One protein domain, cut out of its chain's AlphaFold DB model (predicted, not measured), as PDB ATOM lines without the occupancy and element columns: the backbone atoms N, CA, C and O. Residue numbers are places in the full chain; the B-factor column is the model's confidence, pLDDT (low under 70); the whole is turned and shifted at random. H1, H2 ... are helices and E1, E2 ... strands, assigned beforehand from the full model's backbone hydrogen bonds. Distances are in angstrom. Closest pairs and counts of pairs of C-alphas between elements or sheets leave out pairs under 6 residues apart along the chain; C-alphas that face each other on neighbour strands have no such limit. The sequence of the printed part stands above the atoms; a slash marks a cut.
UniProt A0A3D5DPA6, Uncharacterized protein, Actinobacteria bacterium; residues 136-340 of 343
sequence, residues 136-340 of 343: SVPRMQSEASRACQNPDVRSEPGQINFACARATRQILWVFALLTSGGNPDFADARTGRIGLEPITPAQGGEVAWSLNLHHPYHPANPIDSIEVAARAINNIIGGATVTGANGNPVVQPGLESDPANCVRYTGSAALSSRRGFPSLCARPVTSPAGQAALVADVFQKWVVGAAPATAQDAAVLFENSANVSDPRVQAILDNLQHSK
ATOM      1  N   SER A 136      18.546 -46.397 -36.980       91.88
ATOM      2  CA  SER A 136      19.140 -45.996 -38.259       91.88
ATOM      3  C   SER A 136      19.968 -47.110 -38.910       91.88
ATOM      4  O   SER A 136      20.038 -47.164 -40.136       91.88
ATOM      5  N   VAL A 137      20.540 -48.046 -38.140       95.25
ATOM      6  CA  VAL A 137      21.482 -49.058 -38.654       95.25
ATOM      7  C   VAL A 137      20.880 -49.940 -39.755       95.25
ATOM      8  O   VAL A 137      21.500 -50.038 -40.815       95.25
ATOM      9  N   PRO A 138      19.676 -50.537 -39.613       96.12
ATOM     10  CA  PRO A 138      19.090 -51.335 -40.693       96.12
ATOM     11  C   PRO A 138      18.857 -50.539 -41.983       96.12
ATOM     12  O   PRO A 138      18.971 -51.081 -43.083       96.12
ATOM     13  N   ARG A 139      18.552 -49.240 -41.861       96.62
ATOM     14  CA  ARG A 139      18.389 -48.350 -43.014       96.62
ATOM     15  C   ARG A 139      19.729 -48.118 -43.710       96.62
ATOM     16  O   ARG A 139      19.822 -48.392 -44.903       96.62
ATOM     17  N   MET A 140      20.765 -47.752 -42.955       96.81
ATOM     18  CA  MET A 140      22.117 -47.548 -43.485       96.81
ATOM     19  C   MET A 140      22.690 -48.818 -44.124       96.81
ATOM     20  O   MET A 140      23.348 -48.754 -45.153       96.81
ATOM     21  N   GLN A 141      22.401 -50.003 -43.578       97.12
ATOM     22  CA  GLN A 141      22.791 -51.279 -44.195       97.12
ATOM     23  C   GLN A 141      22.142 -51.495 -45.572       97.12
ATOM     24  O   GLN A 141      22.782 -52.017 -46.493       97.12
ATOM     25  N   SER A 142      20.873 -51.103 -45.717       97.88
ATOM     26  CA  SER A 142      20.149 -51.149 -46.990       97.88
ATOM     27  C   SER A 142      20.705 -50.125 -47.983       97.88
ATOM     28  O   SER A 142      20.988 -50.473 -49.129       97.88
ATOM     29  N   GLU A 143      20.935 -48.890 -47.535       97.44
ATOM     30  CA  GLU A 143      21.522 -47.813 -48.341       97.44
ATOM     31  C   GLU A 143      22.934 -48.182 -48.811       97.44
ATOM     32  O   GLU A 143      23.202 -48.122 -50.007       97.44
ATOM     33  N   ALA A 144      23.781 -48.719 -47.928       97.88
ATOM     34  CA  ALA A 144      25.097 -49.242 -48.285       97.88
ATOM     35  C   ALA A 144      25.015 -50.391 -49.294       97.88
ATOM     36  O   ALA A 144      25.803 -50.465 -50.231       97.88
ATOM     37  N   SER A 145      24.038 -51.288 -49.154       97.44
ATOM     38  CA  SER A 145      23.843 -52.366 -50.129       97.44
ATOM     39  C   SER A 145      23.398 -51.853 -51.501       97.44
ATOM     40  O   SER A 145      23.718 -52.495 -52.499       97.44
ATOM     41  N   ARG A 146      22.677 -50.727 -51.562       97.38
ATOM     42  CA  ARG A 146      22.279 -50.062 -52.813       97.38
ATOM     43  C   ARG A 146      23.440 -49.293 -53.435       97.38
ATOM     44  O   ARG A 146      23.717 -49.517 -54.603       97.38
ATOM     45  N   ALA A 147      24.153 -48.490 -52.649       96.81
ATOM     46  CA  ALA A 147      25.355 -47.771 -53.073       96.81
ATOM     47  C   ALA A 147      26.399 -48.721 -53.683       96.81
ATOM     48  O   ALA A 147      26.949 -48.488 -54.752       96.81
ATOM     49  N   CYS A 148      26.598 -49.886 -53.064       97.56
ATOM     50  CA  CYS A 148      27.531 -50.896 -53.556       97.56
ATOM     51  C   CYS A 148      27.097 -51.632 -54.838       97.56
ATOM     52  O   CYS A 148      27.789 -52.565 -55.256       97.56
ATOM     53  N   GLN A 149      25.961 -51.271 -55.445       96.50
ATOM     54  CA  GLN A 149      25.581 -51.737 -56.784       96.50
ATOM     55  C   GLN A 149      26.288 -50.937 -57.878       96.50
ATOM     56  O   GLN A 149      26.453 -51.456 -58.981       96.50
ATOM     57  N   ASN A 150      26.735 -49.718 -57.571       95.69
ATOM     58  CA  ASN A 150      27.541 -48.923 -58.475       95.69
ATOM     59  C   ASN A 150      28.950 -49.545 -58.593       95.69
ATOM     60  O   ASN A 150      29.657 -49.663 -57.589       95.69
ATOM     61  N   PRO A 151      29.373 -49.998 -59.788       93.69
ATOM     62  CA  PRO A 151      30.675 -50.635 -59.970       93.69
ATOM     63  C   PRO A 151      31.848 -49.659 -59.823       93.69
ATOM     64  O   PRO A 151      32.961 -50.113 -59.546       93.69
ATOM     65  N   ASP A 152      31.601 -48.356 -59.958       94.44
ATOM     66  CA  ASP A 152      32.629 -47.318 -60.001       94.44
ATOM     67  C   ASP A 152      33.103 -46.905 -58.597       94.44
ATOM     68  O   ASP A 152      34.101 -46.205 -58.449       94.44
ATOM     69  N   VAL A 153      32.485 -47.427 -57.528       95.00
ATOM     70  CA  VAL A 153      32.921 -47.201 -56.133       95.00
ATOM     71  C   VAL A 153      34.284 -47.814 -55.803       95.00
ATOM     72  O   VAL A 153      34.831 -47.563 -54.729       95.00
ATOM     73  N   ARG A 154      34.845 -48.649 -56.681       92.62
ATOM     74  CA  ARG A 154      36.192 -49.222 -56.516       92.62
ATOM     75  C   ARG A 154      37.246 -48.127 -56.577       92.62
ATOM     76  O   ARG A 154      37.022 -47.102 -57.205       92.62
ATOM     77  N   SER A 155      38.403 -48.341 -55.957       87.12
ATOM     78  CA  SER A 155      39.474 -47.350 -56.045       87.12
ATOM     79  C   SER A 155      40.013 -47.224 -57.460       87.12
ATOM     80  O   SER A 155      40.075 -48.205 -58.203       87.12
ATOM     81  N   GLU A 156      40.498 -46.039 -57.808       84.44
ATOM     82  CA  GLU A 156      41.308 -45.860 -59.007       84.44
ATOM     83  C   GLU A 156      42.601 -45.133 -58.679       84.44
ATOM     84  O   GLU A 156      42.572 -44.064 -58.076       84.44
ATOM     85  N   PRO A 157      43.743 -45.649 -59.142       82.88
ATOM     86  CA  PRO A 157      43.870 -46.781 -60.064       82.88
ATOM     87  C   PRO A 157      43.821 -48.160 -59.371       82.88
ATOM     88  O   PRO A 157      43.642 -49.152 -60.057       82.88
ATOM     89  N   GLY A 158      43.934 -48.267 -58.043       78.81
ATOM     90  CA  GLY A 158      44.156 -49.547 -57.343       78.81
ATOM     91  C   GLY A 158      43.089 -50.650 -57.502       78.81
ATOM     92  O   GLY A 158      43.374 -51.806 -57.197       78.81
ATOM     93  N   GLN A 159      41.883 -50.330 -57.985       88.38
ATOM     94  CA  GLN A 159      40.744 -51.247 -58.164       88.38
ATOM     95  C   GLN A 159      40.340 -52.015 -56.893       88.38
ATOM     96  O   GLN A 159      39.681 -53.057 -56.960       88.38
ATOM     97  N   ILE A 160      40.702 -51.495 -55.719       92.50
ATOM     98  CA  ILE A 160      40.330 -52.061 -54.426       92.50
ATOM     99  C   ILE A 160      38.837 -51.842 -54.203       92.50
ATOM    100  O   ILE A 160      38.316 -50.752 -54.418       92.50
ATOM    101  N   ASN A 161      38.145 -52.890 -53.755       95.06
ATOM    102  CA  ASN A 161      36.716 -52.849 -53.447       95.06
ATOM    103  C   ASN A 161      36.428 -53.283 -52.005       95.06
ATOM    104  O   ASN A 161      35.533 -54.089 -51.750       95.06
ATOM    105  N   PHE A 162      37.230 -52.805 -51.060       97.00
ATOM    106  CA  PHE A 162      37.096 -53.178 -49.658       97.00
ATOM    107  C   PHE A 162      35.780 -52.661 -49.071       97.00
ATOM    108  O   PHE A 162      35.052 -53.427 -48.451       97.00
ATOM    109  N   ALA A 163      35.410 -51.404 -49.320       97.56
ATOM    110  CA  ALA A 163      34.218 -50.802 -48.723       97.56
ATOM    111  C   ALA A 163      32.907 -51.497 -49.125       97.56
ATOM    112  O   ALA A 163      31.966 -51.538 -48.342       97.56
ATOM    113  N   CYS A 164      32.843 -52.076 -50.328       98.00
ATOM    114  CA  CYS A 164      31.622 -52.678 -50.863       98.00
ATOM    115  C   CYS A 164      31.650 -54.208 -50.973       98.00
ATOM    116  O   CYS A 164      30.613 -54.834 -51.262       98.00
ATOM    117  N   ALA A 165      32.792 -54.838 -50.681       95.94
ATOM    118  CA  ALA A 165      32.887 -56.286 -50.582       95.94
ATOM    119  C   ALA A 165      31.968 -56.835 -49.478       95.94
ATOM    120  O   ALA A 165      31.732 -56.225 -48.439       95.94
ATOM    121  N   ARG A 166      31.422 -58.034 -49.713       92.19
ATOM    122  CA  ARG A 166      30.389 -58.634 -48.852       92.19
ATOM    123  C   ARG A 166      30.825 -58.782 -47.388       92.19
ATOM    124  O   ARG A 166      29.980 -58.656 -46.513       92.19
ATOM    125  N   ALA A 167      32.099 -59.082 -47.145       92.94
ATOM    126  CA  ALA A 167      32.632 -59.350 -45.808       92.94
ATOM    127  C   ALA A 167      32.931 -58.081 -44.988       92.94
ATOM    128  O   ALA A 167      33.153 -58.171 -43.785       92.94
ATOM    129  N   THR A 168      32.978 -56.926 -45.647       97.06
ATOM    130  CA  THR A 168      33.554 -55.682 -45.117       97.06
ATOM    131  C   THR A 168      32.616 -54.486 -45.297       97.06
ATOM    132  O   THR A 168      32.902 -53.403 -44.796       97.06
ATOM    133  N   ARG A 169      31.458 -54.669 -45.954       97.69
ATOM    134  CA  ARG A 169      30.462 -53.615 -46.215       97.69
ATOM    135  C   ARG A 169      29.973 -52.894 -44.966       97.69
ATOM    136  O   ARG A 169      29.535 -51.751 -45.046       97.69
ATOM    137  N   GLN A 170      30.052 -53.543 -43.810       97.50
ATOM    138  CA  GLN A 170      29.682 -52.943 -42.539       97.50
ATOM    139  C   GLN A 170      30.474 -51.673 -42.211       97.50
ATOM    140  O   GLN A 170      29.954 -50.837 -41.480       97.50
ATOM    141  N   ILE A 171      31.667 -51.484 -42.794       98.19
ATOM    142  CA  ILE A 171      32.444 -50.250 -42.624       98.19
ATOM    143  C   ILE A 171      31.616 -48.998 -42.944       98.19
ATOM    144  O   ILE A 171      31.688 -48.028 -42.199       98.19
ATOM    145  N   LEU A 172      30.760 -49.058 -43.971       98.19
ATOM    146  CA  LEU A 172      29.977 -47.919 -44.460       98.19
ATOM    147  C   LEU A 172      28.890 -47.458 -43.489       98.19
ATOM    148  O   LEU A 172      28.583 -46.283 -43.426       98.19
ATOM    149  N   TRP A 173      28.265 -48.359 -42.729       97.31
ATOM    150  CA  TRP A 173      27.287 -47.911 -41.730       97.31
ATOM    151  C   TRP A 173      27.943 -47.655 -40.371       97.31
ATOM    152  O   TRP A 173      27.418 -46.868 -39.588       97.31
ATOM    153  N   VAL A 174      29.080 -48.299 -40.078       97.81
ATOM    154  CA  VAL A 174      29.863 -48.037 -38.863       97.81
ATOM    155  C   VAL A 174      30.432 -46.619 -38.892       97.81
ATOM    156  O   VAL A 174      30.357 -45.913 -37.887       97.81
ATOM    157  N   PHE A 175      30.961 -46.185 -40.036       97.50
ATOM    158  CA  PHE A 175      31.513 -44.842 -40.202       97.50
ATOM    159  C   PHE A 175      30.413 -43.786 -40.099       97.50
ATOM    160  O   PHE A 175      30.524 -42.891 -39.259       97.50
ATOM    161  N   ALA A 176      29.307 -43.947 -40.825       96.38
ATOM    162  CA  ALA A 176      28.125 -43.099 -40.695       96.38
ATOM    163  C   ALA A 176      27.601 -43.030 -39.247       96.38
ATOM    164  O   ALA A 176      27.277 -41.956 -38.743       96.38
ATOM    165  N   LEU A 177      27.569 -44.156 -38.526       95.50
ATOM    166  CA  LEU A 177      27.147 -44.173 -37.124       95.50
ATOM    167  C   LEU A 177      28.072 -43.335 -36.228       95.50
ATOM    168  O   LEU A 177      27.585 -42.587 -35.385       95.50
ATOM    169  N   LEU A 178      29.389 -43.454 -36.403       94.81
ATOM    170  CA  LEU A 178      30.372 -42.737 -35.585       94.81
ATOM    171  C   LEU A 178      30.528 -41.258 -35.955       94.81
ATOM    172  O   LEU A 178      30.997 -40.479 -35.129       94.81
ATOM    173  N   THR A 179      30.169 -40.871 -37.177       92.50
ATOM    174  CA  THR A 179      30.400 -39.513 -37.691       92.50
ATOM    175  C   THR A 179      29.136 -38.663 -37.684       92.50
ATOM    176  O   THR A 179      29.146 -37.563 -37.138       92.50
ATOM    177  N   SER A 180      28.036 -39.172 -38.241       93.38
ATOM    178  CA  SER A 180      26.761 -38.455 -38.348       93.38
ATOM    179  C   SER A 180      25.698 -38.955 -37.367       93.38
ATOM    180  O   SER A 180      24.599 -38.404 -37.312       93.38
ATOM    181  N   GLY A 181      25.974 -40.025 -36.611       92.69
ATOM    182  CA  GLY A 181      24.949 -40.715 -35.819       92.69
ATOM    183  C   GLY A 181      23.918 -41.450 -36.686       92.69
ATOM    184  O   GLY A 181      22.845 -41.820 -36.201       92.69
ATOM    185  N   GLY A 182      24.208 -41.643 -37.976       93.31
ATOM    186  CA  GLY A 182      23.250 -42.136 -38.961       93.31
ATOM    187  C   GLY A 182      22.199 -41.103 -39.381       93.31
ATOM    188  O   GLY A 182      21.077 -41.485 -39.721       93.31
ATOM    189  N   ASN A 183      22.536 -39.811 -39.317       93.62
ATOM    190  CA  ASN A 183      21.683 -38.713 -39.765       93.62
ATOM    191  C   ASN A 183      22.103 -38.235 -41.173       93.62
ATOM    192  O   ASN A 183      23.161 -37.621 -41.297       93.62
ATOM    193  N   PRO A 184      21.294 -38.450 -42.227       93.44
ATOM    194  CA  PRO A 184      21.620 -37.969 -43.573       93.44
ATOM    195  C   PRO A 184      21.591 -36.439 -43.702       93.44
ATOM    196  O   PRO A 184      22.244 -35.899 -44.589       93.44
ATOM    197  N   ASP A 185      20.898 -35.743 -42.798       94.00
ATOM    198  CA  ASP A 185      20.841 -34.278 -42.748       94.00
ATOM    199  C   ASP A 185      21.925 -33.688 -41.826       94.00
ATOM    200  O   ASP A 185      21.835 -32.533 -41.412       94.00
ATOM    201  N   PHE A 186      22.934 -34.482 -41.443       94.44
ATOM    202  CA  PHE A 186      24.047 -33.994 -40.635       94.44
ATOM    203  C   PHE A 186      24.751 -32.834 -41.338       94.44
ATOM    204  O   PHE A 186      25.027 -32.892 -42.539       94.44
ATOM    205  N   ALA A 187      25.076 -31.798 -40.567       94.00
ATOM    206  CA  ALA A 187      25.853 -30.667 -41.027       94.00
ATOM    207  C   ALA A 187      26.744 -30.153 -39.897       94.00
ATOM    208  O   ALA A 187      26.258 -29.751 -38.847       94.00
ATOM    209  N   ASP A 188      28.054 -30.135 -40.121       89.94
ATOM    210  CA  ASP A 188      29.003 -29.520 -39.198       89.94
ATOM    211  C   ASP A 188      29.357 -28.118 -39.694       89.94
ATOM    212  O   ASP A 188      30.090 -27.947 -40.669       89.94
ATOM    213  N   ALA A 189      28.855 -27.098 -38.997       89.00
ATOM    214  CA  ALA A 189      29.104 -25.701 -39.339       89.00
ATOM    215  C   ALA A 189      30.591 -25.302 -39.260       89.00
ATOM    216  O   ALA A 189      30.989 -24.333 -39.906       89.00
ATOM    217  N   ARG A 190      31.419 -26.019 -38.485       87.69
ATOM    218  CA  ARG A 190      32.852 -25.712 -38.345       87.69
ATOM    219  C   ARG A 190      33.656 -26.238 -39.522       87.69
ATOM    220  O   ARG A 190      34.511 -25.533 -40.041       87.69
ATOM    221  N   THR A 191      33.385 -27.471 -39.936       87.94
ATOM    222  CA  THR A 191      34.146 -28.135 -41.006       87.94
ATOM    223  C   THR A 191      33.485 -28.004 -42.380       87.94
ATOM    224  O   THR A 191      34.122 -28.271 -43.397       87.94
ATOM    225  N   GLY A 192      32.212 -27.597 -42.436       90.94
ATOM    226  CA  GLY A 192      31.414 -27.537 -43.662       90.94
ATOM    227  C   GLY A 192      31.078 -28.914 -44.244       90.94
ATOM    228  O   GLY A 192      30.685 -29.007 -45.409       90.94
ATOM    229  N   ARG A 193      31.277 -29.987 -43.467       92.56
ATOM    230  CA  ARG A 193      31.000 -31.367 -43.875       92.56
ATOM    231  C   ARG A 193      29.537 -31.691 -43.619       92.56
ATOM    232  O   ARG A 193      29.021 -31.395 -42.543       92.56
ATOM    233  N   ILE A 194      28.884 -32.300 -44.602       94.88
ATOM    234  CA  ILE A 194      27.452 -32.602 -44.551       94.88
ATOM    235  C   ILE A 194      27.165 -34.010 -45.076       94.88
ATOM    236  O   ILE A 194      27.994 -34.575 -45.791       94.88
ATOM    237  N   GLY A 195      25.977 -34.532 -44.778       95.00
ATOM    238  CA  GLY A 195      25.513 -35.825 -45.280       95.00
ATOM    239  C   GLY A 195      25.709 -36.977 -44.298       95.00
ATOM    240  O   GLY A 195      26.291 -36.820 -43.226       95.00
ATOM    241  N   LEU A 196      25.225 -38.158 -44.690       96.12
ATOM    242  CA  LEU A 196      25.271 -39.375 -43.872       96.12
ATOM    243  C   LEU A 196      26.706 -39.827 -43.569       96.12
ATOM    244  O   LEU A 196      27.003 -40.247 -42.453       96.12
ATOM    245  N   GLU A 197      27.576 -39.719 -44.563       95.12
ATOM    246  CA  GLU A 197      29.025 -39.850 -44.469       95.12
ATOM    247  C   GLU A 197      29.625 -38.458 -44.693       95.12
ATOM    248  O   GLU A 197      29.819 -38.051 -45.846       95.12
ATOM    249  N   PRO A 198      29.851 -37.676 -43.618       93.38
ATOM    250  CA  PRO A 198      30.079 -36.248 -43.740       93.38
ATOM    251  C   PRO A 198      31.307 -35.936 -44.588       93.38
ATOM    252  O   PRO A 198      32.423 -36.309 -44.226       93.38
ATOM    253  N   ILE A 199      31.120 -35.181 -45.669       92.81
ATOM    254  CA  ILE A 199      32.175 -34.666 -46.553       92.81
ATOM    255  C   ILE A 199      31.815 -33.247 -46.998       92.81
ATOM    256  O   ILE A 199      30.641 -32.869 -47.008       92.81
ATOM    257  N   THR A 200      32.806 -32.420 -47.339       92.44
ATOM    258  CA  THR A 200      32.496 -31.103 -47.914       92.44
ATOM    259  C   THR A 200      31.878 -31.279 -49.310       92.44
ATOM    260  O   THR A 200      32.306 -32.170 -50.051       92.44
ATOM    261  N   PRO A 201      30.905 -30.445 -49.724       92.56
ATOM    262  CA  PRO A 201      30.289 -30.571 -51.046       92.56
ATOM    263  C   PRO A 201      31.290 -30.527 -52.209       92.56
ATOM    264  O   PRO A 201      31.113 -31.245 -53.187       92.56
ATOM    265  N   ALA A 202      32.357 -29.729 -52.086       90.31
ATOM    266  CA  ALA A 202      33.410 -29.635 -53.096       90.31
ATOM    267  C   ALA A 202      34.176 -30.960 -53.246       90.31
ATOM    268  O   ALA A 202      34.203 -31.526 -54.335       90.31
ATOM    269  N   GLN A 203      34.708 -31.502 -52.144       89.88
ATOM    270  CA  GLN A 203      35.424 -32.785 -52.157       89.88
ATOM    271  C   GLN A 203      34.512 -33.938 -52.593       89.88
ATOM    272  O   GLN A 203      34.919 -34.806 -53.359       89.88
ATOM    273  N   GLY A 204      33.256 -33.945 -52.136       91.19
ATOM    274  CA  GLY A 204      32.284 -34.949 -52.560       91.19
ATOM    275  C   GLY A 204      31.989 -34.877 -54.059       91.19
ATOM    276  O   GLY A 204      31.920 -35.914 -54.708       91.19
ATOM    277  N   GLY A 205      31.901 -33.670 -54.627       90.38
ATOM    278  CA  GLY A 205      31.745 -33.465 -56.068       90.38
ATOM    279  C   GLY A 205      32.933 -33.977 -56.887       90.38
ATOM    280  O   GLY A 205      32.728 -34.600 -57.928       90.38
ATOM    281  N   GLU A 206      34.163 -33.779 -56.404       89.12
ATOM    282  CA  GLU A 206      35.377 -34.308 -57.045       89.12
ATOM    283  C   GLU A 206      35.380 -35.840 -57.090       89.12
ATOM    284  O   GLU A 206      35.687 -36.436 -58.121       89.12
ATOM    285  N   VAL A 207      34.981 -36.490 -55.993       91.06
ATOM    286  CA  VAL A 207      34.869 -37.953 -55.943       91.06
ATOM    287  C   VAL A 207      33.715 -38.442 -56.824       91.06
ATOM    288  O   VAL A 207      33.894 -39.370 -57.617       91.06
ATOM    289  N   ALA A 208      32.550 -37.797 -56.729       92.00
ATOM    290  CA  ALA A 208      31.341 -38.158 -57.464       92.00
ATOM    291  C   ALA A 208      31.504 -38.085 -58.985       92.00
ATOM    292  O   ALA A 208      30.853 -38.845 -59.702       92.00
ATOM    293  N   TRP A 209      32.405 -37.234 -59.488       86.44
ATOM    294  CA  TRP A 209      32.743 -37.184 -60.911       86.44
ATOM    295  C   TRP A 209      33.178 -38.551 -61.461       86.44
ATOM    296  O   TRP A 209      32.837 -38.905 -62.587       86.44
ATOM    297  N   SER A 210      33.888 -39.343 -60.651       86.88
ATOM    298  CA  SER A 210      34.354 -40.683 -61.031       86.88
ATOM    299  C   SER A 210      33.316 -41.792 -60.846       86.88
ATOM    300  O   SER A 210      33.578 -42.926 -61.223       86.88
ATOM    301  N   LEU A 211      32.151 -41.478 -60.271       90.69
ATOM    302  CA  LEU A 211      31.142 -42.462 -59.876       90.69
ATOM    303  C   LEU A 211      29.995 -42.628 -60.863       90.69
ATOM    304  O   LEU A 211      29.134 -43.471 -60.630       90.69
ATOM    305  N   ASN A 212      29.948 -41.809 -61.918       89.50
ATOM    306  CA  ASN A 212      28.918 -41.888 -62.953       89.50
ATOM    307  C   ASN A 212      27.492 -42.018 -62.369       89.50
ATOM    308  O   ASN A 212      26.707 -42.870 -62.773       89.50
ATOM    309  N   LEU A 213      27.149 -41.156 -61.405       88.19
ATOM    310  CA  LEU A 213      25.912 -41.243 -60.611       88.19
ATOM    311  C   LEU A 213      24.605 -41.145 -61.428       88.19
ATOM    312  O   LEU A 213      23.520 -41.292 -60.882       88.19
ATOM    313  N   HIS A 214      24.668 -40.860 -62.733       87.12
ATOM    314  CA  HIS A 214      23.513 -40.611 -63.612       87.12
ATOM    315  C   HIS A 214      22.588 -39.451 -63.179       87.12
ATOM    316  O   HIS A 214      21.560 -39.205 -63.812       87.12
ATOM    317  N   HIS A 215      22.970 -38.696 -62.150       90.88
ATOM    318  CA  HIS A 215      22.369 -37.445 -61.696       90.88
ATOM    319  C   HIS A 215      23.444 -36.564 -61.036       90.88
ATOM    320  O   HIS A 215      24.540 -37.045 -60.736       90.88
ATOM    321  N   PRO A 216      23.170 -35.267 -60.798       91.56
ATOM    322  CA  PRO A 216      24.044 -34.443 -59.974       91.56
ATOM    323  C   PRO A 216      24.202 -35.046 -58.575       91.56
ATOM    324  O   PRO A 216      23.232 -35.538 -58.001       91.56
ATOM    325  N   TYR A 217      25.417 -34.982 -58.034       94.12
ATOM    326  CA  TYR A 217      25.705 -35.406 -56.666       94.12
ATOM    327  C   TYR A 217      24.895 -34.590 -55.651       94.12
ATOM    328  O   TYR A 217      24.924 -33.356 -55.682       94.12
ATOM    329  N   HIS A 218      24.208 -35.272 -54.731       94.56
ATOM    330  CA  HIS A 218      23.455 -34.649 -53.648       94.56
ATOM    331  C   HIS A 218      23.936 -35.155 -52.273       94.56
ATOM    332  O   HIS A 218      23.562 -36.252 -51.864       94.56
ATOM    333  N   PRO A 219      24.696 -34.358 -51.494       91.06
ATOM    334  CA  PRO A 219      25.303 -34.818 -50.237       91.06
ATOM    335  C   PRO A 219      24.325 -35.328 -49.166       91.06
ATOM    336  O   PRO A 219      24.679 -36.203 -48.383       91.06
ATOM    337  N   ALA A 220      23.096 -34.802 -49.123       91.69
ATOM    338  CA  ALA A 220      22.065 -35.261 -48.185       91.69
ATOM    339  C   ALA A 220      21.264 -36.471 -48.713       91.69
ATOM    340  O   ALA A 220      20.392 -36.994 -48.023       91.69
ATOM    341  N   ASN A 221      21.536 -36.944 -49.940       95.88
ATOM    342  CA  ASN A 221      21.036 -38.237 -50.390       95.88
ATOM    343  C   ASN A 221      21.936 -39.312 -49.757       95.88
ATOM    344  O   ASN A 221      23.138 -39.331 -50.026       95.88
ATOM    345  N   PRO A 222      21.392 -40.207 -48.913       96.25
ATOM    346  CA  PRO A 222      22.208 -41.178 -48.195       96.25
ATOM    347  C   PRO A 222      22.925 -42.164 -49.125       96.25
ATOM    348  O   PRO A 222      23.994 -42.648 -48.772       96.25
ATOM    349  N   ILE A 223      22.378 -42.453 -50.310       97.12
ATOM    350  CA  ILE A 223      23.015 -43.361 -51.272       97.12
ATOM    351  C   ILE A 223      24.217 -42.671 -51.905       97.12
ATOM    352  O   ILE A 223      25.314 -43.204 -51.791       97.12
ATOM    353  N   ASP A 224      24.041 -41.470 -52.458       96.88
ATOM    354  CA  ASP A 224      25.129 -40.660 -53.017       96.88
ATOM    355  C   ASP A 224      26.262 -40.458 -52.003       96.88
ATOM    356  O   ASP A 224      27.441 -40.608 -52.324       96.88
ATOM    357  N   SER A 225      25.896 -40.125 -50.760       96.94
ATOM    358  CA  SER A 225      26.840 -39.919 -49.663       96.94
ATOM    359  C   SER A 225      27.649 -41.189 -49.384       96.94
ATOM    360  O   SER A 225      28.875 -41.124 -49.283       96.94
ATOM    361  N   ILE A 226      26.996 -42.357 -49.349       97.50
ATOM    362  CA  ILE A 226      27.680 -43.640 -49.156       97.50
ATOM    363  C   ILE A 226      28.499 -44.052 -50.390       97.50
ATOM    364  O   ILE A 226      29.572 -44.623 -50.220       97.50
ATOM    365  N   GLU A 227      28.058 -43.785 -51.620       97.69
ATOM    366  CA  GLU A 227      28.832 -44.096 -52.834       97.69
ATOM    367  C   GLU A 227      30.140 -43.298 -52.877       97.69
ATOM    368  O   GLU A 227      31.216 -43.869 -53.090       97.69
ATOM    369  N   VAL A 228      30.062 -41.996 -52.583       96.75
ATOM    370  CA  VAL A 228      31.229 -41.118 -52.433       96.75
ATOM    371  C   VAL A 228      32.142 -41.607 -51.312       96.75
ATOM    372  O   VAL A 228      33.353 -41.722 -51.520       96.75
ATOM    373  N   ALA A 229      31.589 -41.960 -50.152       96.94
ATOM    374  CA  ALA A 229      32.375 -42.484 -49.040       96.94
ATOM    375  C   ALA A 229      33.044 -43.820 -49.381       96.94
ATOM    376  O   ALA A 229      34.226 -44.005 -49.102       96.94
ATOM    377  N   ALA A 230      32.338 -44.737 -50.046       97.81
ATOM    378  CA  ALA A 230      32.878 -46.025 -50.469       97.81
ATOM    379  C   ALA A 230      34.073 -45.848 -51.413       97.81
ATOM    380  O   ALA A 230      35.113 -46.483 -51.218       97.81
ATOM    381  N   ARG A 231      33.959 -44.939 -52.388       96.50
ATOM    382  CA  ARG A 231      35.057 -44.585 -53.295       96.50
ATOM    383  C   ARG A 231      36.222 -43.942 -52.569       96.50
ATOM    384  O   ARG A 231      37.359 -44.353 -52.785       96.50
ATOM    385  N   ALA A 232      35.958 -42.984 -51.687       95.12
ATOM    386  CA  ALA A 232      36.996 -42.329 -50.902       95.12
ATOM    387  C   ALA A 232      37.741 -43.319 -49.989       95.12
ATOM    388  O   ALA A 232      38.969 -43.333 -49.974       95.12
ATOM    389  N   ILE A 233      37.023 -44.206 -49.296       96.69
ATOM    390  CA  ILE A 233      37.598 -45.281 -48.476       96.69
ATOM    391  C   ILE A 233      38.469 -46.203 -49.328       96.69
ATOM    392  O   ILE A 233      39.611 -46.486 -48.972       96.69
ATOM    393  N   ASN A 234      37.957 -46.663 -50.468       96.69
ATOM    394  CA  ASN A 234      38.727 -47.530 -51.349       96.69
ATOM    395  C   ASN A 234      39.989 -46.815 -51.864       96.69
ATOM    396  O   ASN A 234      41.050 -47.432 -51.920       96.69
ATOM    397  N   ASN A 235      39.902 -45.524 -52.185       94.88
ATOM    398  CA  ASN A 235      41.038 -44.686 -52.575       94.88
ATOM    399  C   ASN A 235      42.065 -44.509 -51.444       94.88
ATOM    400  O   ASN A 235      43.263 -44.573 -51.695       94.88
ATOM    401  N   ILE A 236      41.627 -44.355 -50.190       95.38
ATOM    402  CA  ILE A 236      42.524 -44.326 -49.022       95.38
ATOM    403  C   ILE A 236      43.323 -45.635 -48.921       95.38
ATOM    404  O   ILE A 236      44.515 -45.620 -48.610       95.38
ATOM    405  N   ILE A 237      42.685 -46.773 -49.203       96.44
ATOM    406  CA  ILE A 237      43.316 -48.095 -49.118       96.44
ATOM    407  C   ILE A 237      44.256 -48.331 -50.305       96.44
ATOM    408  O   ILE A 237      45.428 -48.649 -50.115       96.44
ATOM    409  N   GLY A 238      43.737 -48.175 -51.525       92.75
ATOM    410  CA  GLY A 238      44.387 -48.586 -52.771       92.75
ATOM    411  C   GLY A 238      45.081 -47.472 -53.560       92.75
ATOM    412  O   GLY A 238      45.585 -47.728 -54.653       92.75
ATOM    413  N   GLY A 239      45.076 -46.246 -53.048       91.56
ATOM    414  CA  GLY A 239      45.584 -45.063 -53.733       91.56
ATOM    415  C   GLY A 239      44.547 -44.411 -54.643       91.56
ATOM    416  O   GLY A 239      43.540 -45.020 -55.017       91.56
ATOM    417  N   ALA A 240      44.820 -43.157 -54.995       89.25
ATOM    418  CA  ALA A 240      43.950 -42.304 -55.796       89.25
ATOM    419  C   ALA A 240      44.741 -41.624 -56.915       89.25
ATOM    420  O   ALA A 240      45.872 -41.200 -56.691       89.25
ATOM    421  N   THR A 241      44.144 -41.435 -58.091       84.19
ATOM    422  CA  THR A 241      44.630 -40.395 -59.014       84.19
ATOM    423  C   THR A 241      43.942 -39.084 -58.667       84.19
ATOM    424  O   THR A 241      42.716 -39.014 -58.682       84.19
ATOM    425  N   VAL A 242      44.722 -38.051 -58.366       82.12
ATOM    426  CA  VAL A 242      44.225 -36.693 -58.121       82.12
ATOM    427  C   VAL A 242      44.809 -35.728 -59.141       82.12
ATOM    428  O   VAL A 242      45.854 -35.993 -59.733       82.12
ATOM    429  N   THR A 243      44.177 -34.576 -59.314       80.75
ATOM    430  CA  THR A 243      44.764 -33.479 -60.086       80.75
ATOM    431  C   THR A 243      45.716 -32.697 -59.186       80.75
ATOM    432  O   THR A 243      45.300 -32.131 -58.179       80.75
ATOM    433  N   GLY A 244      47.006 -32.680 -59.524       78.38
ATOM    434  CA  GLY A 244      48.004 -31.883 -58.816       78.38
ATOM    435  C   GLY A 244      47.814 -30.381 -59.042       78.38
ATOM    436  O   GLY A 244      47.116 -29.954 -59.960       78.38
ATOM    437  N   ALA A 245      48.502 -29.556 -58.248       81.12
ATOM    438  CA  ALA A 245      48.423 -28.091 -58.334       81.12
ATOM    439  C   ALA A 245      48.820 -27.516 -59.713       81.12
ATOM    440  O   ALA A 245      48.450 -26.402 -60.063       81.12
ATOM    441  N   ASN A 246      49.565 -28.285 -60.511       81.69
ATOM    442  CA  ASN A 246      49.957 -27.955 -61.883       81.69
ATOM    443  C   ASN A 246      48.954 -28.443 -62.949       81.69
ATOM    444  O   ASN A 246      49.258 -28.368 -64.137       81.69
ATOM    445  N   GLY A 247      47.799 -28.978 -62.545       80.81
ATOM    446  CA  GLY A 247      46.785 -29.533 -63.444       80.81
ATOM    447  C   GLY A 247      47.098 -30.935 -63.978       80.81
ATOM    448  O   GLY A 247      46.285 -31.493 -64.711       80.81
ATOM    449  N   ASN A 248      48.245 -31.524 -63.621       85.75
ATOM    450  CA  ASN A 248      48.623 -32.861 -64.077       85.75
ATOM    451  C   ASN A 248      48.073 -33.948 -63.142       85.75
ATOM    452  O   ASN A 248      48.000 -33.729 -61.931       85.75
ATOM    453  N   PRO A 249      47.741 -35.141 -63.663       81.31
ATOM    454  CA  PRO A 249      47.354 -36.265 -62.825       81.31
ATOM    455  C   PRO A 249      48.543 -36.731 -61.971       81.31
ATOM    456  O   PRO A 249      49.638 -36.973 -62.479       81.31
ATOM    457  N   VAL A 250      48.314 -36.879 -60.669       85.38
ATOM    458  CA  VAL A 250      49.269 -37.388 -59.682       85.38
ATOM    459  C   VAL A 250      48.648 -38.597 -58.999       85.38
ATOM    460  O   VAL A 250      47.532 -38.529 -58.489       85.38
ATOM    461  N   VAL A 251      49.379 -39.710 -58.969       85.88
ATOM    462  CA  VAL A 251      48.965 -40.895 -58.214       85.88
ATOM    463  C   VAL A 251      49.415 -40.728 -56.769       85.88
ATOM    464  O   VAL A 251      50.611 -40.697 -56.485       85.88
ATOM    465  N   GLN A 252      48.453 -40.634 -55.858       87.38
ATOM    466  CA  GLN A 252      48.692 -40.702 -54.426       87.38
ATOM    467  C   GLN A 252      48.715 -42.170 -53.980       87.38
ATOM    468  O   GLN A 252      47.763 -42.905 -54.275       87.38
ATOM    469  N   PRO A 253      49.775 -42.616 -53.282       90.25
ATOM    470  CA  PRO A 253      49.831 -43.966 -52.741       90.25
ATOM    471  C   PRO A 253      48.759 -44.167 -51.663       90.25
ATOM    472  O   PRO A 253      48.448 -43.257 -50.894       90.25
ATOM    473  N   GLY A 254      48.200 -45.375 -51.614       94.00
ATOM    474  CA  GLY A 254      47.255 -45.776 -50.573       94.00
ATOM    475  C   GLY A 254      47.951 -46.399 -49.370       94.00
ATOM    476  O   GLY A 254      49.165 -46.609 -49.369       94.00
ATOM    477  N   LEU A 255      47.167 -46.766 -48.357       96.12
ATOM    478  CA  LEU A 255      47.657 -47.516 -47.195       96.12
ATOM    479  C   LEU A 255      48.359 -48.820 -47.593       96.12
ATOM    480  O   LEU A 255      49.382 -49.162 -47.005       96.12
ATOM    481  N   GLU A 256      47.845 -49.526 -48.602       95.75
ATOM    482  CA  GLU A 256      48.416 -50.789 -49.085       95.75
ATOM    483  C   GLU A 256      49.679 -50.612 -49.944       95.75
ATOM    484  O   GLU A 256      50.298 -51.601 -50.332       95.75
ATOM    485  N   SER A 257      50.090 -49.380 -50.249       94.25
ATOM    486  CA  SER A 257      51.345 -49.119 -50.963       94.25
ATOM    487  C   SER A 257      52.578 -49.160 -50.054       94.25
ATOM    488  O   SER A 257      53.698 -49.164 -50.563       94.25
ATOM    489  N   ASP A 258      52.392 -49.214 -48.731       95.69
ATOM    490  CA  ASP A 258      53.463 -49.279 -47.735       95.69
ATOM    491  C   ASP A 258      53.700 -50.737 -47.271       95.69
ATOM    492  O   ASP A 258      52.787 -51.372 -46.727       95.69
ATOM    493  N   PRO A 259      54.923 -51.285 -47.423       96.38
ATOM    494  CA  PRO A 259      55.260 -52.626 -46.948       96.38
ATOM    495  C   PRO A 259      54.977 -52.861 -45.455       96.38
ATOM    496  O   PRO A 259      54.572 -53.964 -45.082       96.38
ATOM    497  N   ALA A 260      55.168 -51.860 -44.591       97.44
ATOM    498  CA  ALA A 260      54.917 -51.979 -43.155       97.44
ATOM    499  C   ALA A 260      53.421 -52.156 -42.863       97.44
ATOM    500  O   ALA A 260      53.033 -53.010 -42.059       97.44
ATOM    501  N   ASN A 261      52.573 -51.421 -43.581       97.56
ATOM    502  CA  ASN A 261      51.125 -51.584 -43.513       97.56
ATOM    503  C   ASN A 261      50.701 -52.960 -44.036       97.56
ATOM    504  O   ASN A 261      49.897 -53.640 -43.398       97.56
ATOM    505  N   CYS A 262      51.309 -53.443 -45.123       97.06
ATOM    506  CA  CYS A 262      51.037 -54.792 -45.618       97.06
ATOM    507  C   CYS A 262      51.392 -55.880 -44.599       97.06
ATOM    508  O   CYS A 262      50.610 -56.822 -44.428       97.06
ATOM    509  N   VAL A 263      52.508 -55.752 -43.868       97.50
ATOM    510  CA  VAL A 263      52.823 -56.669 -42.756       97.50
ATOM    511  C   VAL A 263      51.713 -56.628 -41.713       97.50
ATOM    512  O   VAL A 263      51.248 -57.678 -41.273       97.50
ATOM    513  N   ARG A 264      51.247 -55.431 -41.362       97.44
ATOM    514  CA  ARG A 264      50.230 -55.236 -40.328       97.44
ATOM    515  C   ARG A 264      48.868 -55.819 -40.708       97.44
ATOM    516  O   ARG A 264      48.223 -56.441 -39.870       97.44
ATOM    517  N   TYR A 265      48.438 -55.650 -41.957       97.12
ATOM    518  CA  TYR A 265      47.109 -56.081 -42.400       97.12
ATOM    519  C   TYR A 265      47.084 -57.523 -42.927       97.12
ATOM    520  O   TYR A 265      46.080 -58.221 -42.790       97.12
ATOM    521  N   THR A 266      48.177 -57.985 -43.541       96.62
ATOM    522  CA  THR A 266      48.220 -59.257 -44.292       96.62
ATOM    523  C   THR A 266      49.242 -60.260 -43.756       96.62
ATOM    524  O   THR A 266      49.229 -61.428 -44.155       96.62
ATOM    525  N   GLY A 267      50.142 -59.827 -42.866       96.25
ATOM    526  CA  GLY A 267      51.260 -60.629 -42.364       96.25
ATOM    527  C   GLY A 267      52.452 -60.723 -43.322       96.25
ATOM    528  O   GLY A 267      53.323 -61.562 -43.114       96.25
ATOM    529  N   SER A 268      52.499 -59.922 -44.392       95.88
ATOM    530  CA  SER A 268      53.602 -59.913 -45.361       95.88
ATOM    531  C   SER A 268      53.899 -58.509 -45.876       95.88
ATOM    532  O   SER A 268      52.979 -57.772 -46.198       95.88
ATOM    533  N   ALA A 269      55.181 -58.178 -46.040       96.00
ATOM    534  CA  ALA A 269      55.642 -56.934 -46.666       96.00
ATOM    535  C   ALA A 269      55.566 -56.965 -48.204       96.00
ATOM    536  O   ALA A 269      55.972 -56.015 -48.869       96.00
ATOM    537  N   ALA A 270      55.122 -58.084 -48.786       96.56
ATOM    538  CA  ALA A 270      55.120 -58.274 -50.227       96.56
ATOM    539  C   ALA A 270      54.165 -57.288 -50.909       96.56
ATOM    540  O   ALA A 270      52.974 -57.250 -50.595       96.56
ATOM    541  N   LEU A 271      54.690 -56.565 -51.895       95.69
ATOM    542  CA  LEU A 271      53.928 -55.683 -52.768       95.69
ATOM    543  C   LEU A 271      53.833 -56.281 -54.173       95.69
ATOM    544  O   LEU A 271      54.775 -56.890 -54.680       95.69
ATOM    545  N   SER A 272      52.688 -56.081 -54.815       93.19
ATOM    546  CA  SER A 272      52.471 -56.330 -56.234       93.19
ATOM    547  C   SER A 272      52.383 -54.997 -56.968       93.19
ATOM    548  O   SER A 272      51.767 -54.058 -56.472       93.19
ATOM    549  N   SER A 273      53.003 -54.898 -58.141       88.44
ATOM    550  CA  SER A 273      52.935 -53.717 -59.005       88.44
ATOM    551  C   SER A 273      52.511 -54.141 -60.405       88.44
ATOM    552  O   SER A 273      52.876 -55.220 -60.882       88.44
ATOM    553  N   ARG A 274      51.711 -53.303 -61.066       83.44
ATOM    554  CA  ARG A 274      51.290 -53.482 -62.458       83.44
ATOM    555  C   ARG A 274      51.614 -52.205 -63.218       83.44
ATOM    556  O   ARG A 274      51.470 -51.112 -62.681       83.44
ATOM    557  N   ARG A 275      52.036 -52.321 -64.478       82.00
ATOM    558  CA  ARG A 275      52.352 -51.150 -65.309       82.00
ATOM    559  C   ARG A 275      51.136 -50.215 -65.380       82.00
ATOM    560  O   ARG A 275      50.066 -50.655 -65.785       82.00
ATOM    561  N   GLY A 276      51.328 -48.948 -65.010       76.31
ATOM    562  CA  GLY A 276      50.261 -47.939 -64.963       76.31
ATOM    563  C   GLY A 276      49.452 -47.912 -63.659       76.31
ATOM    564  O   GLY A 276      48.513 -47.134 -63.561       76.31
ATOM    565  N   PHE A 277      49.816 -48.727 -62.663       82.00
ATOM    566  CA  PHE A 277      49.146 -48.814 -61.366       82.00
ATOM    567  C   PHE A 277      50.160 -48.678 -60.214       82.00
ATOM    568  O   PHE A 277      51.311 -49.103 -60.353       82.00
ATOM    569  N   PRO A 278      49.750 -48.121 -59.062       85.94
ATOM    570  CA  PRO A 278      50.546 -48.091 -57.850       85.94
ATOM    571  C   PRO A 278      50.761 -49.512 -57.336       85.94
ATOM    572  O   PRO A 278      49.983 -50.431 -57.612       85.94
ATOM    573  N   SER A 279      51.837 -49.691 -56.578       91.50
ATOM    574  CA  SER A 279      52.054 -50.921 -55.830       91.50
ATOM    575  C   SER A 279      51.041 -51.057 -54.696       91.50
ATOM    576  O   SER A 279      50.717 -50.067 -54.041       91.50
ATOM    577  N   LEU A 280      50.581 -52.281 -54.451       94.06
ATOM    578  CA  LEU A 280      49.647 -52.639 -53.378       94.06
ATOM    579  C   LEU A 280      50.072 -53.942 -52.711       94.06
ATOM    580  O   LEU A 280      50.837 -54.709 -53.304       94.06
ATOM    581  N   CYS A 281      49.543 -54.238 -51.526       95.50
ATOM    582  CA  CYS A 281      49.797 -55.499 -50.843       95.50
ATOM    583  C   CYS A 281      49.534 -56.686 -51.779       95.50
ATOM    584  O   CYS A 281      48.480 -56.815 -52.400       95.50
ATOM    585  N   ALA A 282      50.512 -57.584 -51.894       95.00
ATOM    586  CA  ALA A 282      50.409 -58.748 -52.770       95.00
ATOM    587  C   ALA A 282      49.357 -59.753 -52.274       95.00
ATOM    588  O   ALA A 282      48.848 -60.562 -53.050       95.00
ATOM    589  N   ARG A 283      49.051 -59.724 -50.972       94.25
ATOM    590  CA  ARG A 283      48.038 -60.564 -50.336       94.25
ATOM    591  C   ARG A 283      46.824 -59.713 -49.963       94.25
ATOM    592  O   ARG A 283      47.009 -58.597 -49.492       94.25
ATOM    593  N   PRO A 284      45.599 -60.240 -50.105       92.19
ATOM    594  CA  PRO A 284      44.407 -59.538 -49.648       92.19
ATOM    595  C   PRO A 284      44.332 -59.494 -48.113       92.19
ATOM    596  O   PRO A 284      44.778 -60.418 -47.426       92.19
ATOM    597  N   VAL A 285      43.694 -58.451 -47.577       94.88
ATOM    598  CA  VAL A 285      43.410 -58.303 -46.141       94.88
ATOM    599  C   VAL A 285      42.204 -59.165 -45.747       94.88
ATOM    600  O   VAL A 285      41.045 -58.771 -45.899       94.88
ATOM    601  N   THR A 286      42.466 -60.378 -45.257       93.44
ATOM    602  CA  THR A 286      41.413 -61.370 -44.954       93.44
ATOM    603  C   THR A 286      41.281 -61.735 -43.480       93.44
ATOM    604  O   THR A 286      40.284 -62.345 -43.105       93.44
ATOM    605  N   SER A 287      42.276 -61.435 -42.644       94.75
ATOM    606  CA  SER A 287      42.205 -61.760 -41.215       94.75
ATOM    607  C   SER A 287      41.329 -60.736 -40.478       94.75
ATOM    608  O   SER A 287      41.424 -59.548 -40.788       94.75
ATOM    609  N   PRO A 288      40.515 -61.140 -39.482       93.69
ATOM    610  CA  PRO A 288      39.704 -60.195 -38.709       93.69
ATOM    611  C   PRO A 288      40.540 -59.079 -38.069       93.69
ATOM    612  O   PRO A 288      40.223 -57.904 -38.224       93.69
ATOM    613  N   ALA A 289      41.672 -59.435 -37.452       94.19
ATOM    614  CA  ALA A 289      42.591 -58.469 -36.852       94.19
ATOM    615  C   ALA A 289      43.202 -57.508 -37.888       94.19
ATOM    616  O   ALA A 289      43.309 -56.312 -37.629       94.19
ATOM    617  N   GLY A 290      43.567 -58.010 -39.074       96.94
ATOM    618  CA  GLY A 290      44.098 -57.185 -40.159       96.94
ATOM    619  C   GLY A 290      43.053 -56.227 -40.728       96.94
ATOM    620  O   GLY A 290      43.358 -55.061 -40.963       96.94
ATOM    621  N   GLN A 291      41.807 -56.687 -40.883       97.50
ATOM    622  CA  GLN A 291      40.687 -55.845 -41.306       97.50
ATOM    623  C   GLN A 291      40.368 -54.771 -40.267       97.50
ATOM    624  O   GLN A 291      40.219 -53.613 -40.634       97.50
ATOM    625  N   ALA A 292      40.327 -55.120 -38.980       96.69
ATOM    626  CA  ALA A 292      40.126 -54.160 -37.899       96.69
ATOM    627  C   ALA A 292      41.243 -53.096 -37.870       96.69
ATOM    628  O   ALA A 292      40.958 -51.903 -37.779       96.69
ATOM    629  N   ALA A 293      42.506 -53.509 -38.026       97.50
ATOM    630  CA  ALA A 293      43.641 -52.590 -38.094       97.50
ATOM    631  C   ALA A 293      43.582 -51.660 -39.318       97.50
ATOM    632  O   ALA A 293      43.922 -50.485 -39.197       97.50
ATOM    633  N   LEU A 294      43.149 -52.173 -40.475       98.31
ATOM    634  CA  LEU A 294      42.933 -51.368 -41.677       98.31
ATOM    635  C   LEU A 294      41.787 -50.370 -41.473       98.31
ATOM    636  O   LEU A 294      41.929 -49.198 -41.799       98.31
ATOM    637  N   VAL A 295      40.664 -50.812 -40.901       98.31
ATOM    638  CA  VAL A 295      39.483 -49.975 -40.640       98.31
ATOM    639  C   VAL A 295      39.823 -48.798 -39.726       98.31
ATOM    640  O   VAL A 295      39.393 -47.683 -40.013       98.31
ATOM    641  N   ALA A 296      40.621 -49.014 -38.675       98.06
ATOM    642  CA  ALA A 296      41.083 -47.930 -37.808       98.06
ATOM    643  C   ALA A 296      41.888 -46.875 -38.587       98.06
ATOM    644  O   ALA A 296      41.593 -45.684 -38.497       98.06
ATOM    645  N   ASP A 297      42.865 -47.293 -39.396       97.38
ATOM    646  CA  ASP A 297      43.697 -46.359 -40.170       97.38
ATOM    647  C   ASP A 297      42.897 -45.619 -41.244       97.38
ATOM    648  O   ASP A 297      43.087 -44.421 -41.465       97.38
ATOM    649  N   VAL A 298      41.971 -46.323 -41.899       97.62
ATOM    650  CA  VAL A 298      41.041 -45.720 -42.855       97.62
ATOM    651  C   VAL A 298      40.182 -44.673 -42.153       97.62
ATOM    652  O   VAL A 298      40.030 -43.579 -42.689       97.62
ATOM    653  N   PHE A 299      39.662 -44.960 -40.955       96.94
ATOM    654  CA  PHE A 299      38.853 -44.005 -40.196       96.94
ATOM    655  C   PHE A 299      39.648 -42.742 -39.850       96.94
ATOM    656  O   PHE A 299      39.150 -41.638 -40.052       96.94
ATOM    657  N   GLN A 300      40.902 -42.887 -39.402       94.94
ATOM    658  CA  GLN A 300      41.779 -41.744 -39.108       94.94
ATOM    659  C   GLN A 300      42.047 -40.868 -40.334       94.94
ATOM    660  O   GLN A 300      42.151 -39.652 -40.205       94.94
ATOM    661  N   LYS A 301      42.166 -41.472 -41.522       93.38
ATOM    662  CA  LYS A 301      42.358 -40.731 -42.776       93.38
ATOM    663  C   LYS A 301      41.063 -40.120 -43.311       93.38
ATOM    664  O   LYS A 301      41.102 -39.047 -43.902       93.38
ATOM    665  N   TRP A 302      39.931 -40.796 -43.128       91.31
ATOM    666  CA  TRP A 302      38.621 -40.339 -43.595       91.31
ATOM    667  C   TRP A 302      38.090 -39.160 -42.774       91.31
ATOM    668  O   TRP A 302      37.587 -38.177 -43.326       91.31
ATOM    669  N   VAL A 303      38.217 -39.253 -41.450       88.06
ATOM    670  CA  VAL A 303      37.666 -38.287 -40.502       88.06
ATOM    671  C   VAL A 303      38.774 -37.346 -40.035       88.06
ATOM    672  O   VAL A 303      39.605 -37.690 -39.195       88.06
ATOM    673  N   VAL A 304      38.767 -36.125 -40.575       79.00
ATOM    674  CA  VAL A 304      39.752 -35.085 -40.249       79.00
ATOM    675  C   VAL A 304      39.743 -34.803 -38.745       79.00
ATOM    676  O   VAL A 304      38.721 -34.422 -38.180       79.00
ATOM    677  N   GLY A 305      40.895 -34.981 -38.097       81.69
ATOM    678  CA  GLY A 305      41.046 -34.744 -36.660       81.69
ATOM    679  C   GLY A 305      40.442 -35.828 -35.761       81.69
ATOM    680  O   GLY A 305      40.300 -35.588 -34.561       81.69
ATOM    681  N   ALA A 306      40.096 -37.007 -36.295       85.50
ATOM    682  CA  ALA A 306      39.641 -38.124 -35.474       85.50
ATOM    683  C   ALA A 306      40.675 -38.502 -34.408       85.50
ATOM    684  O   ALA A 306      41.853 -38.728 -34.695       85.50
ATOM    685  N   ALA A 307      40.211 -38.621 -33.163       89.75
ATOM    686  CA  ALA A 307      41.042 -39.127 -32.086       89.75
ATOM    687  C   ALA A 307      41.398 -40.606 -32.344       89.75
ATOM    688  O   ALA A 307      40.540 -41.369 -32.805       89.75
ATOM    689  N   PRO A 308      42.610 -41.061 -31.974       92.94
ATOM    690  CA  PRO A 308      42.989 -42.468 -32.108       92.94
ATOM    691  C   PRO A 308      42.010 -43.434 -31.428       92.94
ATOM    692  O   PRO A 308      41.758 -44.517 -31.947       92.94
ATOM    693  N   ALA A 309      41.413 -43.020 -30.304       93.56
ATOM    694  CA  ALA A 309      40.387 -43.793 -29.609       93.56
ATOM    695  C   ALA A 309      39.134 -44.013 -30.475       93.56
ATOM    696  O   ALA A 309      38.673 -45.140 -30.593       93.56
ATOM    697  N   THR A 310      38.638 -42.982 -31.167       93.69
ATOM    698  CA  THR A 310      37.457 -43.098 -32.043       93.69
ATOM    699  C   THR A 310      37.725 -43.997 -33.252       93.69
ATOM    700  O   THR A 310      36.857 -44.753 -33.681       93.69
ATOM    701  N   ALA A 311      38.949 -43.977 -33.782       96.56
ATOM    702  CA  ALA A 311      39.353 -44.915 -34.826       96.56
ATOM    703  C   ALA A 311      39.391 -46.370 -34.331       96.56
ATOM    704  O   ALA A 311      39.010 -47.293 -35.055       96.56
ATOM    705  N   GLN A 312      39.808 -46.579 -33.082       97.12
ATOM    706  CA  GLN A 312      39.744 -47.890 -32.450       97.12
ATOM    707  C   GLN A 312      38.293 -48.329 -32.207       97.12
ATOM    708  O   GLN A 312      37.980 -49.502 -32.416       97.12
ATOM    709  N   ASP A 313      37.398 -47.408 -31.842       97.38
ATOM    710  CA  ASP A 313      35.964 -47.683 -31.723       97.38
ATOM    711  C   ASP A 313      35.381 -48.141 -33.068       97.38
ATOM    712  O   ASP A 313      34.662 -49.140 -33.114       97.38
ATOM    713  N   ALA A 314      35.761 -47.500 -34.180       97.94
ATOM    714  CA  ALA A 314      35.383 -47.942 -35.526       97.94
ATOM    715  C   ALA A 314      35.823 -49.384 -35.808       97.94
ATOM    716  O   ALA A 314      35.024 -50.190 -36.290       97.94
ATOM    717  N   ALA A 315      37.061 -49.740 -35.462       97.94
ATOM    718  CA  ALA A 315      37.561 -51.103 -35.618       97.94
ATOM    719  C   ALA A 315      36.793 -52.118 -34.753       97.94
ATOM    720  O   ALA A 315      36.458 -53.203 -35.231       97.94
ATOM    721  N   VAL A 316      36.460 -51.762 -33.507       98.06
ATOM    722  CA  VAL A 316      35.678 -52.616 -32.599       98.06
ATOM    723  C   VAL A 316      34.258 -52.828 -33.124       98.06
ATOM    724  O   VAL A 316      33.797 -53.971 -33.167       98.06
ATOM    725  N   LEU A 317      33.572 -51.760 -33.542       97.69
ATOM    726  CA  LEU A 317      32.225 -51.843 -34.114       97.69
ATOM    727  C   LEU A 317      32.217 -52.643 -35.421       97.69
ATOM    728  O   LEU A 317      31.299 -53.428 -35.655       97.69
ATOM    729  N   PHE A 318      33.247 -52.480 -36.254       98.06
ATOM    730  CA  PHE A 318      33.417 -53.237 -37.490       98.06
ATOM    731  C   PHE A 318      33.603 -54.737 -37.232       98.06
ATOM    732  O   PHE A 318      32.926 -55.554 -37.858       98.06
ATOM    733  N   GLU A 319      34.499 -55.104 -36.312       96.94
ATOM    734  CA  GLU A 319      34.780 -56.501 -35.958       96.94
ATOM    735  C   GLU A 319      33.551 -57.178 -35.328       96.94
ATOM    736  O   GLU A 319      33.261 -58.344 -35.599       96.94
ATOM    737  N   ASN A 320      32.789 -56.431 -34.525       96.38
ATOM    738  CA  ASN A 320      31.657 -56.935 -33.746       96.38
ATOM    739  C   ASN A 320      30.303 -56.512 -34.326       96.38
ATOM    740  O   ASN A 320      29.297 -56.473 -33.617       96.38
ATOM    741  N   SER A 321      30.236 -56.252 -35.633       94.31
ATOM    742  CA  SER A 321      29.027 -55.775 -36.317       94.31
ATOM    743  C   SER A 321      27.815 -56.704 -36.155       94.31
ATOM    744  O   SER A 321      26.668 -56.270 -36.239       94.31
ATOM    745  N   ALA A 322      28.062 -57.996 -35.915       92.50
ATOM    746  CA  ALA A 322      27.044 -59.016 -35.654       92.50
ATOM    747  C   ALA A 322      26.820 -59.311 -34.155       92.50
ATOM    748  O   ALA A 322      25.919 -60.075 -33.816       92.50
ATOM    749  N   ASN A 323      27.613 -58.721 -33.255       93.19
ATOM    750  CA  ASN A 323      27.584 -58.976 -31.815       93.19
ATOM    751  C   ASN A 323      27.413 -57.671 -31.027       93.19
ATOM    752  O   ASN A 323      28.352 -57.158 -30.421       93.19
ATOM    753  N   VAL A 324      26.180 -57.158 -30.988       92.25
ATOM    754  CA  VAL A 324      25.865 -55.947 -30.215       92.25
ATOM    755  C   VAL A 324      26.133 -56.125 -28.720       92.25
ATOM    756  O   VAL A 324      26.443 -55.158 -28.040       92.25
ATOM    757  N   SER A 325      26.046 -57.354 -28.201       91.62
ATOM    758  CA  SER A 325      26.255 -57.656 -26.782       91.62
ATOM    759  C   SER A 325      27.719 -57.652 -26.329       91.62
ATOM    760  O   SER A 325      27.958 -57.845 -25.137       91.62
ATOM    761  N   ASP A 326      28.689 -57.450 -27.231       95.06
ATOM    762  CA  ASP A 326      30.088 -57.258 -26.832       95.06
ATOM    763  C   ASP A 326      30.187 -56.042 -25.882       95.06
ATOM    764  O   ASP A 326      29.694 -54.963 -26.223       95.06
ATOM    765  N   PRO A 327      30.806 -56.175 -24.693       94.94
ATOM    766  CA  PRO A 327      30.891 -55.083 -23.722       94.94
ATOM    767  C   PRO A 327      31.548 -53.810 -24.267       94.94
ATOM    768  O   PRO A 327      31.187 -52.710 -23.855       94.94
ATOM    769  N   ARG A 328      32.492 -53.941 -25.207       95.88
ATOM    770  CA  ARG A 328      33.147 -52.802 -25.859       95.88
ATOM    771  C   ARG A 328      32.175 -52.096 -26.799       95.88
ATOM    772  O   ARG A 328      32.104 -50.875 -26.781       95.88
ATOM    773  N   VAL A 329      31.379 -52.854 -27.563       96.19
ATOM    774  CA  VAL A 329      30.316 -52.292 -28.415       96.19
ATOM    775  C   VAL A 329      29.277 -51.566 -27.565       96.19
ATOM    776  O   VAL A 329      28.915 -50.442 -27.890       96.19
ATOM    777  N   GLN A 330      28.841 -52.167 -26.454       95.00
ATOM    778  CA  GLN A 330      27.907 -51.534 -25.515       95.00
ATOM    779  C   GLN A 330      28.440 -50.190 -25.008       95.00
ATOM    780  O   GLN A 330      27.746 -49.186 -25.125       95.00
ATOM    781  N   ALA A 331      29.693 -50.151 -24.545       94.38
ATOM    782  CA  ALA A 331      30.318 -48.922 -24.060       94.38
ATOM    783  C   ALA A 331      30.394 -47.824 -25.138       94.38
ATOM    784  O   ALA A 331      30.126 -46.658 -24.853       94.38
ATOM    785  N   ILE A 332      30.719 -48.188 -26.384       94.56
ATOM    786  CA  ILE A 332      30.748 -47.240 -27.507       94.56
ATOM    787  C   ILE A 332      29.340 -46.703 -27.791       94.56
ATOM    788  O   ILE A 332      29.154 -45.493 -27.917       94.56
ATOM    789  N   LEU A 333      28.337 -47.583 -27.867       93.06
ATOM    790  CA  LEU A 333      26.952 -47.185 -28.129       93.06
ATOM    791  C   LEU A 333      26.388 -46.296 -27.016       93.06
ATOM    792  O   LEU A 333      25.719 -45.308 -27.319       93.06
ATOM    793  N   ASP A 334      26.691 -46.605 -25.757       90.75
ATOM    794  CA  ASP A 334      26.316 -45.766 -24.622       90.75
ATOM    795  C   ASP A 334      26.947 -44.377 -24.766       90.75
ATOM    796  O   ASP A 334      26.242 -43.369 -24.705       90.75
ATOM    797  N   ASN A 335      28.248 -44.289 -25.056       89.00
ATOM    798  CA  ASN A 335      28.923 -43.004 -25.253       89.00
ATOM    799  C   ASN A 335      28.301 -42.180 -26.392       89.00
ATOM    800  O   ASN A 335      28.123 -40.970 -26.235       89.00
ATOM    801  N   LEU A 336      27.918 -42.810 -27.506       86.06
ATOM    802  CA  LEU A 336      27.266 -42.132 -28.634       86.06
ATOM    803  C   LEU A 336      25.882 -41.575 -28.272       86.06
ATOM    804  O   LEU A 336      25.528 -40.482 -28.708       86.06
ATOM    805  N   GLN A 337      25.102 -42.285 -27.453       79.62
ATOM    806  CA  GLN A 337      23.788 -41.808 -27.002       79.62
ATOM    807  C   GLN A 337      23.891 -40.566 -26.110       79.62
ATOM    808  O   GLN A 337      23.041 -39.675 -26.185       79.62
ATOM    809  N   HIS A 338      24.938 -40.493 -25.287       73.00
ATOM    810  CA  HIS A 338      25.202 -39.337 -24.430       73.00
ATOM    811  C   HIS A 338      25.854 -38.179 -25.203       73.00
ATOM    812  O   HIS A 338      25.644 -37.014 -24.868       73.00
ATOM    813  N   SER A 339      26.589 -38.488 -26.273       65.19
ATOM    814  CA  SER A 339      27.318 -37.534 -27.117       65.19
ATOM    815  C   SER A 339      26.499 -37.130 -28.342       65.19
ATOM    816  O   SER A 339      26.954 -37.272 -29.475       65.19
ATOM    817  N   LYS A 340      25.263 -36.656 -28.135       49.47
ATOM    818  CA  LYS A 340      24.401 -36.182 -29.226       49.47
ATOM    819  C   LYS A 340      25.202 -35.198 -30.103       49.47
ATOM    820  O   LYS A 340      25.683 -34.203 -29.551       49.47
TER     821      LYS A 340
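AT A GLANCE: This is residues 136 to 340 of the 343 residues of an uncharacterized protein of Actinobacteria bacterium (UniProt A0A3D5DPA6). A compact knot of crossed helices is built round H4, a long helix through the middle, with H1 crossing over its first part, H3 packed on its side and the last residues of H6, 298 to 302, meeting its residues 232 to 237 to make a corner. H6 folds back into H7, and these two with H2 make a bundle, three helices packed together at steep tilts; H8 sits at one end of the whole, and the small hairpin of strands E1 and E2 sits at the other. The printed part has 205 residues, with eight named helices and two named strands in the order H1, H2, H3, H4, E1, E2, H5, H6, H7, H8. The one sheet, in the order E1 - E2, is antiparallel, the class is mostly helix, and the helix packing is mostly crossed. The radius of gyration of the C-alphas is 16.4 A, and the rounded outline spans 49 by 41 by 30 A.

HOW THE PARTS SIT: Begin at H1, residues 137 to 147, which touches H2, residues 171 to 180, where the closest C-alphas, those of Met 140 and Trp 173, are 5.5 A apart; the tilt is steep at 59 degrees, opposite ways. Go on to the hub, H4, residues 222 to 238, which touches four helices. Its residues 222 to 227 touch H1, closest at C-alphas Ala 147 and Glu 227, 5.1 A, and the two are about perpendicular, but only just, at 71 degrees. With residues 226 to 230, H4 and H2 only just touch, with 3 pairs of C-alphas within 8 A, the closest being Leu 172 and Ile 226 at 6.8 A. With residues 225 to 232, H4 touches H3, residues 201 to 211, about perpendicular at 77 degrees, the closest C-alphas being Ala 208 and Val 228 at 5.8 A. Next comes the hairpin of E1, residues 240 to 243, and E2, residues 249 to 252: look for N 242 and O 250, 2.9 A apart, and N 250 and O 242, 2.8 A apart, both within hydrogen-bond range. H5, residues 259 to 266, touches residues 289 to 294 of H6, residues 288 to 302, with C-alphas Tyr 265 and Gly 290 closest at 3.9 A. Residues 298 to 302 of H6 touch residues 232 to 237 of H4, closest at C-alphas Ile 236 and Val 298, 6.5 A. H6 and H7, residues 308 to 319, form a helical hairpin, closest at C-alphas Ala 296 and Ala 311, 4.6 A. H7 also touches H2, with C-alphas Ile 171 and Phe 318 closest at 6.0 A, and its residues 313 to 317 touch residues 328 to 332 of H8, residues 327 to 338, with Leu 317 and Val 329 closest at 6.0 A. H1 and H3 are apart. Every O i to N i+4 pair is within hydrogen-bond range in H1, H4, H5, H6, H7 and H8, against 5 of 6 in H2 and 5 of 7 in H3.

IN THESE COORDINATES: Find C-alpha 137 at (21.482, -49.058, -38.654), where H1 begins; it runs 15.0 A. H2 runs 13.8 A and H3 14.8 A. Pick up H4 at C-alpha 222, (22.208, -41.178, -48.195), and follow it 23.8 A to C-alpha 238. E1 measures 9.8 A, E2 9.6 A and H5 10.0 A. H6 runs 20.5 A, H7 16.7 A and H8 16.8 A, ending at C-alpha 338, (25.202, -39.337, -24.430).

THE WHOLE: The two C-alphas farthest apart, those of Asn 246 and Ser 325, are 51.7 A from each other. The printed part has no cut. Three links are long: residues 148 to 170, 181 to 200 and 267 to 287. In the last, residues 271 to 272 pair antiparallel with 280 to 281. The mean pLDDT of the printed part is 92.5, and residues 339 to 340 are under 70.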